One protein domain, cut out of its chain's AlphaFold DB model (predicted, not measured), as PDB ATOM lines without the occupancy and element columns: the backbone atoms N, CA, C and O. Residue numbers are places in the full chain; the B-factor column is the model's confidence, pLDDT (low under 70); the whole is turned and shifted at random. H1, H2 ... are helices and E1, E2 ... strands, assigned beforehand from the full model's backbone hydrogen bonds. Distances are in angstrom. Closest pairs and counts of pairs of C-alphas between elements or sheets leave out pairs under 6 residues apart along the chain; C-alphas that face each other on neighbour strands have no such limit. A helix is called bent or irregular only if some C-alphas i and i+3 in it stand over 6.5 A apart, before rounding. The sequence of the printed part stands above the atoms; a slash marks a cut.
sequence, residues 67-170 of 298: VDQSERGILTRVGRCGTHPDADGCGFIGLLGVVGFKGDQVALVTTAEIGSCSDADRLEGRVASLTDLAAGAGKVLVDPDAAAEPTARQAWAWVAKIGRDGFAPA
ATOM      1  N   VAL A  67       6.694  -8.197  14.124       41.53
ATOM      2  CA  VAL A  67       7.032  -7.360  15.298       41.53
ATOM      3  C   VAL A  67       7.520  -8.198  16.487       41.53
ATOM      4  O   VAL A  67       6.757  -8.635  17.347       41.53
ATOM      5  N   ASP A  68       8.824  -8.419  16.499       40.78
ATOM      6  CA  ASP A  68       9.624  -8.875  17.622       40.78
ATOM      7  C   ASP A  68       9.674  -7.752  18.680       40.78
ATOM      8  O   ASP A  68       9.567  -6.562  18.365       40.78
ATOM      9  N   GLN A  69       9.883  -8.100  19.950       43.09
ATOM     10  CA  GLN A  69      10.090  -7.152  21.059       43.09
ATOM     11  C   GLN A  69      11.347  -6.257  20.856       43.09
ATOM     12  O   GLN A  69      11.771  -5.526  21.751       43.09
ATOM     13  N   SER A  70      11.956  -6.306  19.667       38.34
ATOM     14  CA  SER A  70      13.184  -5.663  19.221       38.34
ATOM     15  C   SER A  70      13.015  -4.304  18.533       38.34
ATOM     16  O   SER A  70      14.029  -3.688  18.203       38.34
ATOM     17  N   GLU A  71      11.810  -3.734  18.415       48.19
ATOM     18  CA  GLU A  71      11.689  -2.293  18.136       48.19
ATOM     19  C   GLU A  71      12.000  -1.472  19.393       48.19
ATOM     20  O   GLU A  71      11.126  -0.868  20.026       48.19
ATOM     21  N   ARG A  72      13.275  -1.515  19.783       64.19
ATOM     22  CA  ARG A  72      13.830  -0.871  20.966       64.19
ATOM     23  C   ARG A  72      13.911   0.632  20.703       64.19
ATOM     24  O   ARG A  72      14.613   1.082  19.794       64.19
ATOM     25  N   GLY A  73      13.160   1.392  21.493       67.75
ATOM     26  CA  GLY A  73      13.160   2.851  21.497       67.75
ATOM     27  C   GLY A  73      12.029   3.500  20.702       67.75
ATOM     28  O   GLY A  73      11.792   3.190  19.535       67.75
ATOM     29  N   ILE A  74      11.380   4.486  21.324       81.00
ATOM     30  CA  ILE A  74      10.280   5.275  20.745       81.00
ATOM     31  C   ILE A  74      10.684   5.918  19.403       81.00
ATOM     32  O   ILE A  74       9.900   5.922  18.455       81.00
ATOM     33  N   LEU A  75      11.928   6.401  19.272       80.94
ATOM     34  CA  LEU A  75      12.433   6.989  18.021       80.94
ATOM     35  C   LEU A  75      12.479   6.000  16.844       80.94
ATOM     36  O   LEU A  75      12.296   6.413  15.700       80.94
ATOM     37  N   THR A  76      12.674   4.708  17.104       79.06
ATOM     38  CA  THR A  76      12.739   3.664  16.070       79.06
ATOM     39  C   THR A  76      11.365   3.408  15.434       79.06
ATOM     40  O   THR A  76      11.276   3.010  14.277       79.06
ATOM     41  N   ARG A  77      10.274   3.711  16.153       77.31
ATOM     42  CA  ARG A  77       8.885   3.405  15.754       77.31
ATOM     43  C   ARG A  77       8.184   4.513  14.962       77.31
ATOM     44  O   ARG A  77       7.057   4.330  14.500       77.31
ATOM     45  N   VAL A  78       8.845   5.657  14.772       79.56
ATOM     46  CA  VAL A  78       8.259   6.872  14.173       79.56
ATOM     47  C   VAL A  78       7.640   6.626  12.800       79.56
ATOM     48  O   VAL A  78       6.570   7.158  12.517       79.56
ATOM     49  N   GLY A  79       8.296   5.831  11.949       73.31
ATOM     50  CA  GLY A  79       7.821   5.572  10.588       73.31
ATOM     51  C   GLY A  79       6.491   4.819  10.563       73.31
ATOM     52  O   GLY A  79       5.573   5.233   9.863       73.31
ATOM     53  N   ARG A  80       6.373   3.755  11.368       77.50
ATOM     54  CA  ARG A  80       5.154   2.939  11.456       77.50
ATOM     55  C   ARG A  80       4.008   3.712  12.103       77.50
ATOM     56  O   ARG A  80       2.902   3.752  11.573       77.50
ATOM     57  N   CYS A  81       4.278   4.327  13.249       77.88
ATOM     58  CA  CYS A  81       3.226   4.890  14.086       77.88
ATOM     59  C   CYS A  81       2.853   6.337  13.730       77.88
ATOM     60  O   CYS A  81       1.760   6.795  14.055       77.88
ATOM     61  N   GLY A  82       3.727   7.068  13.032       75.19
ATOM     62  CA  GLY A  82       3.426   8.418  12.557       75.19
ATOM     63  C   GLY A  82       2.383   8.453  11.437       75.19
ATOM     64  O   GLY A  82       1.646   9.434  11.325       75.19
ATOM     65  N   THR A  83       2.302   7.397  10.623       71.19
ATOM     66  CA  THR A  83       1.316   7.264   9.536       71.19
ATOM     67  C   THR A  83       0.082   6.471   9.957       71.19
ATOM     68  O   THR A  83      -1.017   6.784   9.502       71.19
ATOM     69  N   HIS A  84       0.249   5.495  10.853       72.75
ATOM     70  CA  HIS A  84      -0.820   4.642  11.371       72.75
ATOM     71  C   HIS A  84      -0.818   4.655  12.908       72.75
ATOM     72  O   HIS A  84      -0.358   3.696  13.528       72.75
ATOM     73  N   PRO A  85      -1.297   5.740  13.545       66.12
ATOM     74  CA  PRO A  85      -1.309   5.857  15.006       66.12
ATOM     75  C   PRO A  85      -2.171   4.789  15.689       66.12
ATOM     76  O   PRO A  85      -1.877   4.407  16.817       66.12
ATOM     77  N   ASP A  86      -3.190   4.285  14.992       68.31
ATOM     78  CA  ASP A  86      -4.114   3.266  15.498       68.31
ATOM     79  C   ASP A  86      -3.617   1.835  15.248       68.31
ATOM     80  O   ASP A  86      -4.306   0.875  15.581       68.31
ATOM     81  N   ALA A  87      -2.436   1.669  14.638       70.94
ATOM     82  CA  ALA A  87      -1.834   0.353  14.497       70.94
ATOM     83  C   ALA A  87      -1.484  -0.230  15.875       70.94
ATOM     84  O   ALA A  87      -1.093   0.494  16.799       70.94
ATOM     85  N   ASP A  88      -1.575  -1.554  15.997       66.88
ATOM     86  CA  ASP A  88      -1.221  -2.261  17.225       66.88
ATOM     87  C   ASP A  88       0.187  -1.861  17.701       66.88
ATOM     88  O   ASP A  88       1.162  -1.853  16.943       66.88
ATOM     89  N   GLY A  89       0.292  -1.475  18.976       65.44
ATOM     90  CA  GLY A  89       1.549  -1.020  19.580       65.44
ATOM     91  C   GLY A  89       1.939   0.443  19.305       65.44
ATOM     92  O   GLY A  89       3.034   0.845  19.703       65.44
ATOM     93  N   CYS A  90       1.077   1.245  18.668       70.56
ATOM     94  CA  CYS A  90       1.288   2.682  18.413       70.56
ATOM     95  C   CYS A  90       0.466   3.627  19.320       70.56
ATOM     96  O   CYS A  90       0.495   4.847  19.124       70.56
ATOM     97  N   GLY A  91      -0.218   3.076  20.330       66.94
ATOM     98  CA  GLY A  91      -1.040   3.826  21.286       66.94
ATOM     99  C   GLY A  91      -0.258   4.799  22.182       66.94
ATOM    100  O   GLY A  91       0.947   4.663  22.399       66.94
ATOM    101  N   PHE A  92      -0.975   5.777  22.745       66.06
ATOM    102  CA  PHE A  92      -0.407   6.911  23.488       66.06
ATOM    103  C   PHE A  92       0.342   6.519  24.773       66.06
ATOM    104  O   PHE A  92       1.367   7.119  25.089       66.06
ATOM    105  N   ILE A  93      -0.116   5.487  25.487       63.47
ATOM    106  CA  ILE A  93       0.559   4.988  26.698       63.47
ATOM    107  C   ILE A  93       1.940   4.422  26.343       63.47
ATOM    108  O   ILE A  93       2.906   4.643  27.066       63.47
ATOM    109  N   GLY A  94       2.061   3.773  25.179       65.06
ATOM    110  CA  GLY A  94       3.323   3.230  24.671       65.06
ATOM    111  C   GLY A  94       4.341   4.290  24.232       65.06
ATOM    112  O   GLY A  94       5.461   3.934  23.872       65.06
ATOM    113  N   LEU A  95       3.967   5.574  24.246       71.75
ATOM    114  CA  LEU A  95       4.855   6.703  23.968       71.75
ATOM    115  C   LEU A  95       5.461   7.328  25.223       71.75
ATOM    116  O   LEU A  95       6.358   8.155  25.089       71.75
ATOM    117  N   LEU A  96       4.976   6.998  26.421       81.38
ATOM    118  CA  LEU A  96       5.448   7.628  27.650       81.38
ATOM    119  C   LEU A  96       6.874   7.190  27.989       81.38
ATOM    120  O   LEU A  96       7.185   6.001  28.028       81.38
ATOM    121  N   GLY A  97       7.723   8.166  28.299       89.62
ATOM    122  CA  GLY A  97       9.084   7.948  28.755       89.62
ATOM    123  C   GLY A  97      10.144   8.651  27.918       89.62
ATOM    124  O   GLY A  97       9.932   9.703  27.309       89.62
ATOM    125  N   VAL A  98      11.336   8.068  27.936       92.50
ATOM    126  CA  VAL A  98      12.532   8.533  27.253       92.50
ATOM    127  C   VAL A  98      12.477   8.186  25.779       92.50
ATOM    128  O   VAL A  98      12.440   7.026  25.380       92.50
ATOM    129  N   VAL A  99      12.563   9.232  24.967       92.44
ATOM    130  CA  VAL A  99      12.557   9.148  23.510       92.44
ATOM    131  C   VAL A  99      13.971   9.021  22.960       92.44
ATOM    132  O   VAL A  99      14.225   8.203  22.076       92.44
ATOM    133  N   GLY A 100      14.905   9.801  23.502       93.75
ATOM    134  CA  GLY A 100      16.293   9.782  23.063       93.75
ATOM    135  C   GLY A 100      17.197  10.736  23.830       93.75
ATOM    136  O   GLY A 100      16.745  11.504  24.684       93.75
ATOM    137  N   PHE A 101      18.483  10.711  23.482       95.19
ATOM    138  CA  PHE A 101      19.531  11.487  24.146       95.19
ATOM    139  C   PHE A 101      20.356  12.329  23.171       95.19
ATOM    140  O   PHE A 101      20.597  11.929  22.034       95.19
ATOM    141  N   LYS A 102      20.849  13.478  23.643       95.88
ATOM    142  CA  LYS A 102      21.797  14.337  22.922       95.88
ATOM    143  C   LYS A 102      22.772  14.979  23.909       95.88
ATOM    144  O   LYS A 102      22.455  15.977  24.553       95.88
ATOM    145  N   GLY A 103      23.965  14.401  24.045       93.62
ATOM    146  CA  GLY A 103      24.895  14.794  25.111       93.62
ATOM    147  C   GLY A 103      24.270  14.547  26.488       93.62
ATOM    148  O   GLY A 103      23.790  13.448  26.743       93.62
ATOM    149  N   ASP A 104      24.235  15.570  27.346       94.31
ATOM    150  CA  ASP A 104      23.562  15.506  28.658       94.31
ATOM    151  C   ASP A 104      22.060  15.854  28.590       94.31
ATOM    152  O   ASP A 104      21.397  15.985  29.616       94.31
ATOM    153  N   GLN A 105      21.498  16.027  27.389       95.56
ATOM    154  CA  GLN A 105      20.068  16.267  27.212       95.56
ATOM    155  C   GLN A 105      19.309  14.961  26.991       95.56
ATOM    156  O   GLN A 105      19.776  14.060  26.291       95.56
ATOM    157  N   VAL A 106      18.088  14.916  27.510       95.88
ATOM    158  CA  VAL A 106      17.123  13.843  27.291       95.88
ATOM    159  C   VAL A 106      15.819  14.420  26.758       95.88
ATOM    160  O   VAL A 106      15.325  15.437  27.248       95.88
ATOM    161  N   ALA A 107      15.279  13.778  25.730       95.19
ATOM    162  CA  ALA A 107      13.952  14.059  25.211       95.19
ATOM    163  C   ALA A 107      12.956  13.070  25.823       95.19
ATOM    164  O   ALA A 107      13.194  11.862  25.816       95.19
ATOM    165  N   LEU A 108      11.852  13.590  26.348       93.12
ATOM    166  CA  LEU A 108      10.820  12.851  27.064       93.12
ATOM    167  C   LEU A 108       9.443  13.137  26.457       93.12
ATOM    168  O   LEU A 108       9.146  14.295  26.160       93.12
ATOM    169  N   VAL A 109       8.589  12.123  26.369       90.06
ATOM    170  CA  VAL A 109       7.133  12.317  26.327       90.06
ATOM    171  C   VAL A 109       6.602  11.943  27.700       90.06
ATOM    172  O   VAL A 109       6.876  10.863  28.211       90.06
ATOM    173  N   THR A 110       5.864  12.847  28.323       86.69
ATOM    174  CA  THR A 110       5.331  12.667  29.671       86.69
ATOM    175  C   THR A 110       3.857  13.018  29.703       86.69
ATOM    176  O   THR A 110       3.340  13.684  28.816       86.69
ATOM    177  N   THR A 111       3.208  12.618  30.779       83.62
ATOM    178  CA  THR A 111       1.971  13.211  31.275       83.62
ATOM    179  C   THR A 111       2.176  13.527  32.758       83.62
ATOM    180  O   THR A 111       3.142  13.041  33.355       83.62
ATOM    181  N   ALA A 112       1.336  14.376  33.349       74.12
ATOM    182  CA  ALA A 112       1.321  14.536  34.802       74.12
ATOM    183  C   ALA A 112       0.802  13.257  35.484       74.12
ATOM    184  O   ALA A 112       1.360  12.808  36.490       74.12
ATOM    185  N   GLU A 113      -0.232  12.661  34.897       74.50
ATOM    186  CA  GLU A 113      -1.043  11.583  35.453       74.50
ATOM    187  C   GLU A 113      -1.471  10.620  34.336       74.50
ATOM    188  O   GLU A 113      -1.530  11.036  33.182       74.50
ATOM    189  N   ILE A 114      -1.689   9.341  34.661       71.19
ATOM    190  CA  ILE A 114      -2.317   8.358  33.767       71.19
ATOM    191  C   ILE A 114      -3.684   7.972  34.335       71.19
ATOM    192  O   ILE A 114      -3.753   7.349  35.404       71.19
ATOM    193  N   GLY A 115      -4.758   8.314  33.627       68.75
ATOM    194  CA  GLY A 115      -6.119   7.867  33.915       68.75
ATOM    195  C   GLY A 115      -6.386   6.466  33.352       68.75
ATOM    196  O   GLY A 115      -5.947   6.129  32.255       68.75
ATOM    197  N   SER A 116      -7.120   5.615  34.083       61.16
ATOM    198  CA  SER A 116      -7.445   4.254  33.604       61.16
ATOM    199  C   SER A 116      -8.847   4.090  33.016       61.16
ATOM    200  O   SER A 116      -9.093   3.078  32.362       61.16
ATOM    201  N   CYS A 117      -9.773   5.027  33.260       61.16
ATOM    202  CA  CYS A 117     -11.202   4.783  33.026       61.16
ATOM    203  C   CYS A 117     -11.909   5.734  32.047       61.16
ATOM    204  O   CYS A 117     -13.053   5.432  31.714       61.16
ATOM    205  N   SER A 118     -11.324   6.844  31.575       54.06
ATOM    206  CA  SER A 118     -11.869   7.592  30.407       54.06
ATOM    207  C   SER A 118     -11.118   8.859  30.001       54.06
ATOM    208  O   SER A 118     -11.371   9.350  28.902       54.06
ATOM    209  N   ASP A 119     -10.200   9.376  30.809       55.44
ATOM    210  CA  ASP A 119      -9.541  10.633  30.464       55.44
ATOM    211  C   ASP A 119      -8.302  10.369  29.607       55.44
ATOM    212  O   ASP A 119      -7.402   9.620  29.985       55.44
ATOM    213  N   ALA A 120      -8.268  10.969  28.415       58.75
ATOM    214  CA  ALA A 120      -7.009  11.131  27.709       58.75
ATOM    215  C   ALA A 120      -6.154  12.069  28.561       58.75
ATOM    216  O   ALA A 120      -6.574  13.181  28.861       58.75
ATOM    217  N   ASP A 121      -4.972  11.643  28.982       69.31
ATOM    218  CA  ASP A 121      -4.127  12.539  29.754       69.31
ATOM    219  C   ASP A 121      -3.414  13.541  28.843       69.31
ATOM    220  O   ASP A 121      -3.040  13.248  27.700       69.31
ATOM    221  N   ARG A 122      -3.186  14.749  29.364       79.19
ATOM    222  CA  ARG A 122      -2.408  15.780  28.676       79.19
ATOM    223  C   ARG A 122      -0.974  15.293  28.463       79.19
ATOM    224  O   ARG A 122      -0.156  15.313  29.383       79.19
ATOM    225  N   LEU A 123      -0.653  14.922  27.224       82.50
ATOM    226  CA  LEU A 123       0.713  14.577  26.845       82.50
ATOM    227  C   LEU A 123       1.551  15.827  26.612       82.50
ATOM    228  O   LEU A 123       1.144  16.757  25.913       82.50
ATOM    229  N   GLU A 124       2.773  15.803  27.120       88.44
ATOM    230  CA  GLU A 124       3.764  16.852  26.958       88.44
ATOM    231  C   GLU A 124       5.086  16.287  26.448       88.44
ATOM    232  O   GLU A 124       5.631  15.319  26.972       88.44
ATOM    233  N   GLY A 125       5.634  16.936  25.429       91.06
ATOM    234  CA  GLY A 125       6.962  16.676  24.908       91.06
ATOM    235  C   GLY A 125       7.933  17.649  25.540       91.06
ATOM    236  O   GLY A 125       7.716  18.861  25.492       91.06
ATOM    237  N   ARG A 126       9.015  17.144  26.118       92.94
ATOM    238  CA  ARG A 126       9.972  17.951  26.874       92.94
ATOM    239  C   ARG A 126      11.402  17.569  26.543       92.94
ATOM    240  O   ARG A 126      11.710  16.402  26.328       92.94
ATOM    241  N   VAL A 127      12.286  18.560  26.559       94.62
ATOM    242  CA  VAL A 127      13.735  18.343  26.608       94.62
ATOM    243  C   VAL A 127      14.238  18.825  27.963       94.62
ATOM    244  O   VAL A 127      13.941  19.950  28.365       94.62
ATOM    245  N   ALA A 128      14.973  17.972  28.668       94.56
ATOM    246  CA  ALA A 128      15.533  18.246  29.990       94.56
ATOM    247  C   ALA A 128      17.023  17.867  30.045       94.56
ATOM    248  O   ALA A 128      17.535  17.223  29.127       94.56
ATOM    249  N   SER A 129      17.726  18.262  31.112       94.12
ATOM    250  CA  SER A 129      19.063  17.723  31.416       94.12
ATOM    251  C   SER A 129      18.918  16.398  32.155       94.12
ATOM    252  O   SER A 129      18.025  16.250  32.984       94.12
ATOM    253  N   LEU A 130      19.835  15.458  31.926       92.25
ATOM    254  CA  LEU A 130      19.914  14.205  32.682       92.25
ATOM    255  C   LEU A 130      20.105  14.416  34.190       92.25
ATOM    256  O   LEU A 130      19.762  13.528  34.970       92.25
ATOM    257  N   THR A 131      20.671  15.555  34.598       89.94
ATOM    258  CA  THR A 131      20.896  15.905  36.012       89.94
ATOM    259  C   THR A 131      19.706  16.602  36.665       89.94
ATOM    260  O   THR A 131      19.580  16.570  37.885       89.94
ATOM    261  N   ASP A 132      18.813  17.178  35.862       88.81
ATOM    262  CA  ASP A 132      17.595  17.836  36.321       88.81
ATOM    263  C   ASP A 132      16.460  17.552  35.336       88.81
ATOM    264  O   ASP A 132      16.113  18.356  34.462       88.81
ATOM    265  N   LEU A 133      15.883  16.356  35.480       87.12
ATOM    266  CA  LEU A 133      14.754  15.926  34.662       87.12
ATOM    267  C   LEU A 133      13.502  16.775  34.906       87.12
ATOM    268  O   LEU A 133      12.576  16.708  34.104       87.12
ATOM    269  N   ALA A 134      13.431  17.552  35.992       80.19
ATOM    270  CA  ALA A 134      12.271  18.373  36.315       80.19
ATOM    271  C   ALA A 134      12.296  19.728  35.587       80.19
ATOM    272  O   ALA A 134      11.242  20.185  35.148       80.19
ATOM    273  N   ALA A 135      13.472  20.337  35.392       72.88
ATOM    274  CA  ALA A 135      13.622  21.708  34.883       72.88
ATOM    275  C   ALA A 135      13.466  21.906  33.358       72.88
ATOM    276  O   ALA A 135      13.722  22.998  32.845       72.88
ATOM    277  N   GLY A 136      13.053  20.888  32.599       71.94
ATOM    278  CA  GLY A 136      12.860  21.017  31.150       71.94
ATOM    279  C   GLY A 136      11.622  21.839  30.758       71.94
ATOM    280  O   GLY A 136      10.570  21.727  31.386       71.94
ATOM    281  N   ALA A 137      11.712  22.601  29.664       75.50
ATOM    282  CA  ALA A 137      10.551  23.264  29.069       75.50
ATOM    283  C   ALA A 137       9.693  22.244  28.295       75.50
ATOM    284  O   ALA A 137      10.174  21.612  27.349       75.50
ATOM    285  N   GLY A 138       8.439  22.069  28.718       81.06
ATOM    286  CA  GLY A 138       7.462  21.195  28.070       81.06
ATOM    287  C   GLY A 138       6.628  21.923  27.012       81.06
ATOM    288  O   GLY A 138       6.351  23.116  27.130       81.06
ATOM    289  N   LYS A 139       6.210  21.194  25.976       84.19
ATOM    290  CA  LYS A 139       5.178  21.604  25.020       84.19
ATOM    291  C   LYS A 139       4.037  20.596  25.085       84.19
ATOM    292  O   LYS A 139       4.281  19.402  24.950       84.19
ATOM    293  N   VAL A 140       2.805  21.086  25.196       83.56
ATOM    294  CA  VAL A 140       1.604  20.251  25.072       83.56
ATOM    295  C   VAL A 140       1.545  19.634  23.677       83.56
ATOM    296  O   VAL A 140       1.628  20.341  22.670       83.56
ATOM    297  N   LEU A 141       1.465  18.308  23.636       78.69
ATOM    298  CA  LEU A 141       1.325  17.502  22.422       78.69
ATOM    299  C   LEU A 141      -0.103  17.016  22.240       78.69
ATOM    300  O   LEU A 141      -0.520  16.815  21.109       78.69
ATOM    301  N   VAL A 142      -0.814  16.792  23.342       75.31
ATOM    302  CA  VAL A 142      -2.213  16.381  23.343       75.31
ATOM    303  C   VAL A 142      -2.939  17.232  24.365       75.31
ATOM    304  O   VAL A 142      -2.571  17.243  25.538       75.31
ATOM    305  N   ASP A 143      -3.938  17.961  23.885       69.31
ATOM    306  CA  ASP A 143      -4.915  18.637  24.726       69.31
ATOM    307  C   ASP A 143      -6.152  17.729  24.811       69.31
ATOM    308  O   ASP A 143      -6.734  17.433  23.763       69.31
ATOM    309  N   PRO A 144      -6.519  17.232  26.003       62.28
ATOM    310  CA  PRO A 144      -7.626  16.292  26.145       62.28
ATOM    311  C   PRO A 144      -8.996  16.888  25.814       62.28
ATOM    312  O   PRO A 144      -9.920  16.141  25.504       62.28
ATOM    313  N   ASP A 145      -9.112  18.219  25.793       60.75
ATOM    314  CA  ASP A 145     -10.343  18.921  25.423       60.75
ATOM    315  C   ASP A 145     -10.490  19.110  23.895       60.75
ATOM    316  O   ASP A 145     -11.513  19.606  23.411       60.75
ATOM    317  N   ALA A 146      -9.485  18.715  23.103       59.00
ATOM    318  CA  ALA A 146      -9.537  18.722  21.642       59.00
ATOM    319  C   ALA A 146     -10.029  17.366  21.089       59.00
ATOM    320  O   ALA A 146      -9.803  16.317  21.684       59.00
ATOM    321  N   ALA A 147     -10.695  17.362  19.924       53.25
ATOM    322  CA  ALA A 147     -11.183  16.131  19.279       53.25
ATOM    323  C   ALA A 147     -10.079  15.046  19.175       53.25
ATOM    324  O   ALA A 147      -8.928  15.383  18.926       53.25
ATOM    325  N   ALA A 148     -10.429  13.762  19.346       53.75
ATOM    326  CA  ALA A 148      -9.494  12.673  19.684       53.75
ATOM    327  C   ALA A 148      -8.528  12.196  18.568       53.75
ATOM    328  O   ALA A 148      -7.381  11.860  18.854       53.75
ATOM    329  N   GLU A 149      -8.926  12.178  17.294       48.12
ATOM    330  CA  GLU A 149      -8.123  11.606  16.185       48.12
ATOM    331  C   GLU A 149      -6.788  12.321  15.807       48.12
ATOM    332  O   GLU A 149      -5.884  11.684  15.256       48.12
ATOM    333  N   PRO A 150      -6.591  13.637  16.013       59.28
ATOM    334  CA  PRO A 150      -5.331  14.333  15.723       59.28
ATOM    335  C   PRO A 150      -4.214  14.115  16.760       59.28
ATOM    336  O   PRO A 150      -3.083  14.538  16.522       59.28
ATOM    337  N   THR A 151      -4.498  13.492  17.904       65.38
ATOM    338  CA  THR A 151      -3.666  13.586  19.119       65.38
ATOM    339  C   THR A 151      -2.414  12.696  19.092       65.38
ATOM    340  O   THR A 151      -1.299  13.187  19.276       65.38
ATOM    341  N   ALA A 152      -2.539  11.413  18.741       70.75
ATOM    342  CA  ALA A 152      -1.390  10.511  18.596       70.75
ATOM    343  C   ALA A 152      -0.423  10.978  17.492       70.75
ATOM    344  O   ALA A 152       0.797  10.947  17.659       70.75
ATOM    345  N   ARG A 153      -0.956  11.510  16.382       76.00
ATOM    346  CA  ARG A 153      -0.147  12.087  15.293       76.00
ATOM    347  C   ARG A 153       0.691  13.277  15.757       76.00
ATOM    348  O   ARG A 153       1.834  13.409  15.326       76.00
ATOM    349  N   GLN A 154       0.168  14.123  16.647       79.62
ATOM    350  CA  GLN A 154       0.928  15.243  17.217       79.62
ATOM    351  C   GLN A 154       2.084  14.755  18.096       79.62
ATOM    352  O   GLN A 154       3.200  15.273  17.980       79.62
ATOM    353  N   ALA A 155       1.849  13.724  18.912       81.06
ATOM    354  CA  ALA A 155       2.899  13.111  19.714       81.06
ATOM    355  C   ALA A 155       4.000  12.498  18.828       81.06
ATOM    356  O   ALA A 155       5.177  12.833  18.976       81.06
ATOM    357  N   TRP A 156       3.627  11.706  17.820       84.25
ATOM    358  CA  TRP A 156       4.578  11.128  16.864       84.25
ATOM    359  C   TRP A 156       5.317  12.181  16.026       84.25
ATOM    360  O   TRP A 156       6.510  12.032  15.761       84.25
ATOM    361  N   ALA A 157       4.666  13.289  15.662       85.69
ATOM    362  CA  ALA A 157       5.319  14.403  14.975       85.69
ATOM    363  C   ALA A 157       6.392  15.078  15.845       85.69
ATOM    364  O   ALA A 157       7.442  15.483  15.329       85.69
ATOM    365  N   TRP A 158       6.163  15.180  17.159       89.00
ATOM    366  CA  TRP A 158       7.173  15.651  18.105       89.00
ATOM    367  C   TRP A 158       8.343  14.671  18.206       89.00
ATOM    368  O   TRP A 158       9.488  15.098  18.060       89.00
ATOM    369  N   VAL A 159       8.082  13.365  18.332       88.81
ATOM    370  CA  VAL A 159       9.134  12.332  18.339       88.81
ATOM    371  C   VAL A 159       9.978  12.419  17.059       88.81
ATOM    372  O   VAL A 159      11.207  12.473  17.113       88.81
ATOM    373  N   ALA A 160       9.334  12.545  15.897       89.25
ATOM    374  CA  ALA A 160      10.021  12.718  14.619       89.25
ATOM    375  C   ALA A 160      10.895  13.985  14.588       89.25
ATOM    376  O   ALA A 160      11.986  13.981  14.013       89.25
ATOM    377  N   LYS A 161      10.428  15.085  15.196       92.25
ATOM    378  CA  LYS A 161      11.213  16.319  15.330       92.25
ATOM    379  C   LYS A 161      12.457  16.089  16.190       92.25
ATOM    380  O   LYS A 161      13.531  16.503  15.774       92.25
ATOM    381  N   ILE A 162      12.326  15.410  17.328       93.25
ATOM    382  CA  ILE A 162      13.451  15.081  18.215       93.25
ATOM    383  C   ILE A 162      14.536  14.294  17.471       93.25
ATOM    384  O   ILE A 162      15.713  14.645  17.560       93.25
ATOM    385  N   GLY A 163      14.151  13.305  16.658       90.38
ATOM    386  CA  GLY A 163      15.096  12.589  15.796       90.38
ATOM    387  C   GLY A 163      15.822  13.521  14.816       90.38
ATOM    388  O   GLY A 163      17.048  13.487  14.714       90.38
ATOM    389  N   ARG A 164      15.092  14.432  14.152       93.75
ATOM    390  CA  ARG A 164      15.687  15.446  13.254       93.75
ATOM    391  C   ARG A 164      16.586  16.453  13.975       93.75
ATOM    392  O   ARG A 164      17.532  16.950  13.373       93.75
ATOM    393  N   ASP A 165      16.325  16.735  15.249       94.12
ATOM    394  CA  ASP A 165      17.161  17.606  16.083       94.12
ATOM    395  C   ASP A 165      18.479  16.922  16.515       94.12
ATOM    396  O   ASP A 165      19.304  17.539  17.203       94.12
ATOM    397  N   GLY A 166      18.707  15.667  16.111       94.38
ATOM    398  CA  GLY A 166      19.948  14.924  16.334       94.38
ATOM    399  C   GLY A 166      20.005  14.180  17.667       94.38
ATOM    400  O   GLY A 166      21.101  13.921  18.160       94.38
ATOM    401  N   PHE A 167      18.856  13.875  18.275       94.50
ATOM    402  CA  PHE A 167      18.803  12.957  19.412       94.50
ATOM    403  C   PHE A 167      18.946  11.514  18.925       94.50
ATOM    404  O   PHE A 167      18.281  11.099  17.977       94.50
ATOM    405  N   ALA A 168      19.800  10.747  19.596       91.31
ATOM    406  CA  ALA A 168      19.950   9.319  19.362       91.31
ATOM    407  C   ALA A 168      18.825   8.540  20.071       91.31
ATOM    408  O   ALA A 168      18.462   8.913  21.193       91.31
ATOM    409  N   PRO A 169      18.290   7.465  19.461       88.94
ATOM    410  CA  PRO A 169      17.273   6.618  20.082       88.94
ATOM    411  C   PRO A 169      17.770   6.041  21.409       88.94
ATOM    412  O   PRO A 169      18.887   5.531  21.496       88.94
ATOM    413  N   ALA A 170      16.929   6.115  22.441       87.75
ATOM    414  CA  ALA A 170      17.156   5.367  23.670       87.75
ATOM    415  C   ALA A 170      16.780   3.899  23.443       87.75
ATOM    416  O   ALA A 170      15.724   3.614  22.884       87.75
TER     417      ALA A 170
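What this domain is: This is residues 67 to 170 of the 298 residues of an uncharacterized protein of Deltaproteobacteria bacterium HGW-Deltaproteobacteria-14 (UniProt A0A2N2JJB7). A strongly twisted antiparallel sheet, in the order E1 - E2 - E4 - E5, has the long helix H3 packed over one face, making two layers. H1 packs on H3 at a steep angle, and E3 continues E2 beyond the sheet. The printed part has 104 residues, with three named helices and five named strands in the order H1 H2 E1 E2 E3 E4 E5 H3, a mixed class. It is compact, with a radius of gyration of the C-alphas of 13.2 A and spans of 36 by 31 by 21 A.

How they stand to each other: H1, residues 74 to 83, is irregular, with C-alphas 76 and 79 at 7.6 A, and only grazes the sheet with residues 74 to 76. H2, residues 92 to 95, only grazes it too. E1, residues 97 to 102, and E2, residues 105 to 110, form a hairpin, with N 99 and O 107 within hydrogen-bond range at 2.8 A. E2 runs on into E3, residues 113 to 115, which pairs with no named strand. E4, residues 124 to 129, is antiparallel to E2, with N 108 and O 126 at 2.8 A. E4 and E5, residues 132 to 140, form a hairpin, with N 139 and O 125 at 2.8 A. H3, residues 151 to 164, is on the sheet at a height of 8.7 A, along the strands; its closest C-alphas to E2 are Ile 162 and Ala 107, 7.1 A apart. H3 touches H1 at a steep tilt of 51 degrees, opposite ways, the closest C-alphas being Trp 156 and Gly 82, 5.2 A apart. Every O i to N i+4 pair is within range in H3, but 2 of 6 in H1, beside 2 of 7 O i to N i+3 pairs; H2 is too short for an O i to N i+4 pair.

Where its parts are: H1 begins at C-alpha 74 (10.280, 5.275, 20.745). E5 is 19.7 A long; H3 is 20.3 A long and ends at C-alpha 164 (15.687, 15.446, 13.254).

The domain as a whole: The two C-alphas farthest apart, Gly 103 and Cys 117, are 38.3 A apart. The printed part has no cut and no long link. Mean pLDDT of the printed part is 77.1; residues under 70 include 67 to 73 and 143 to 151.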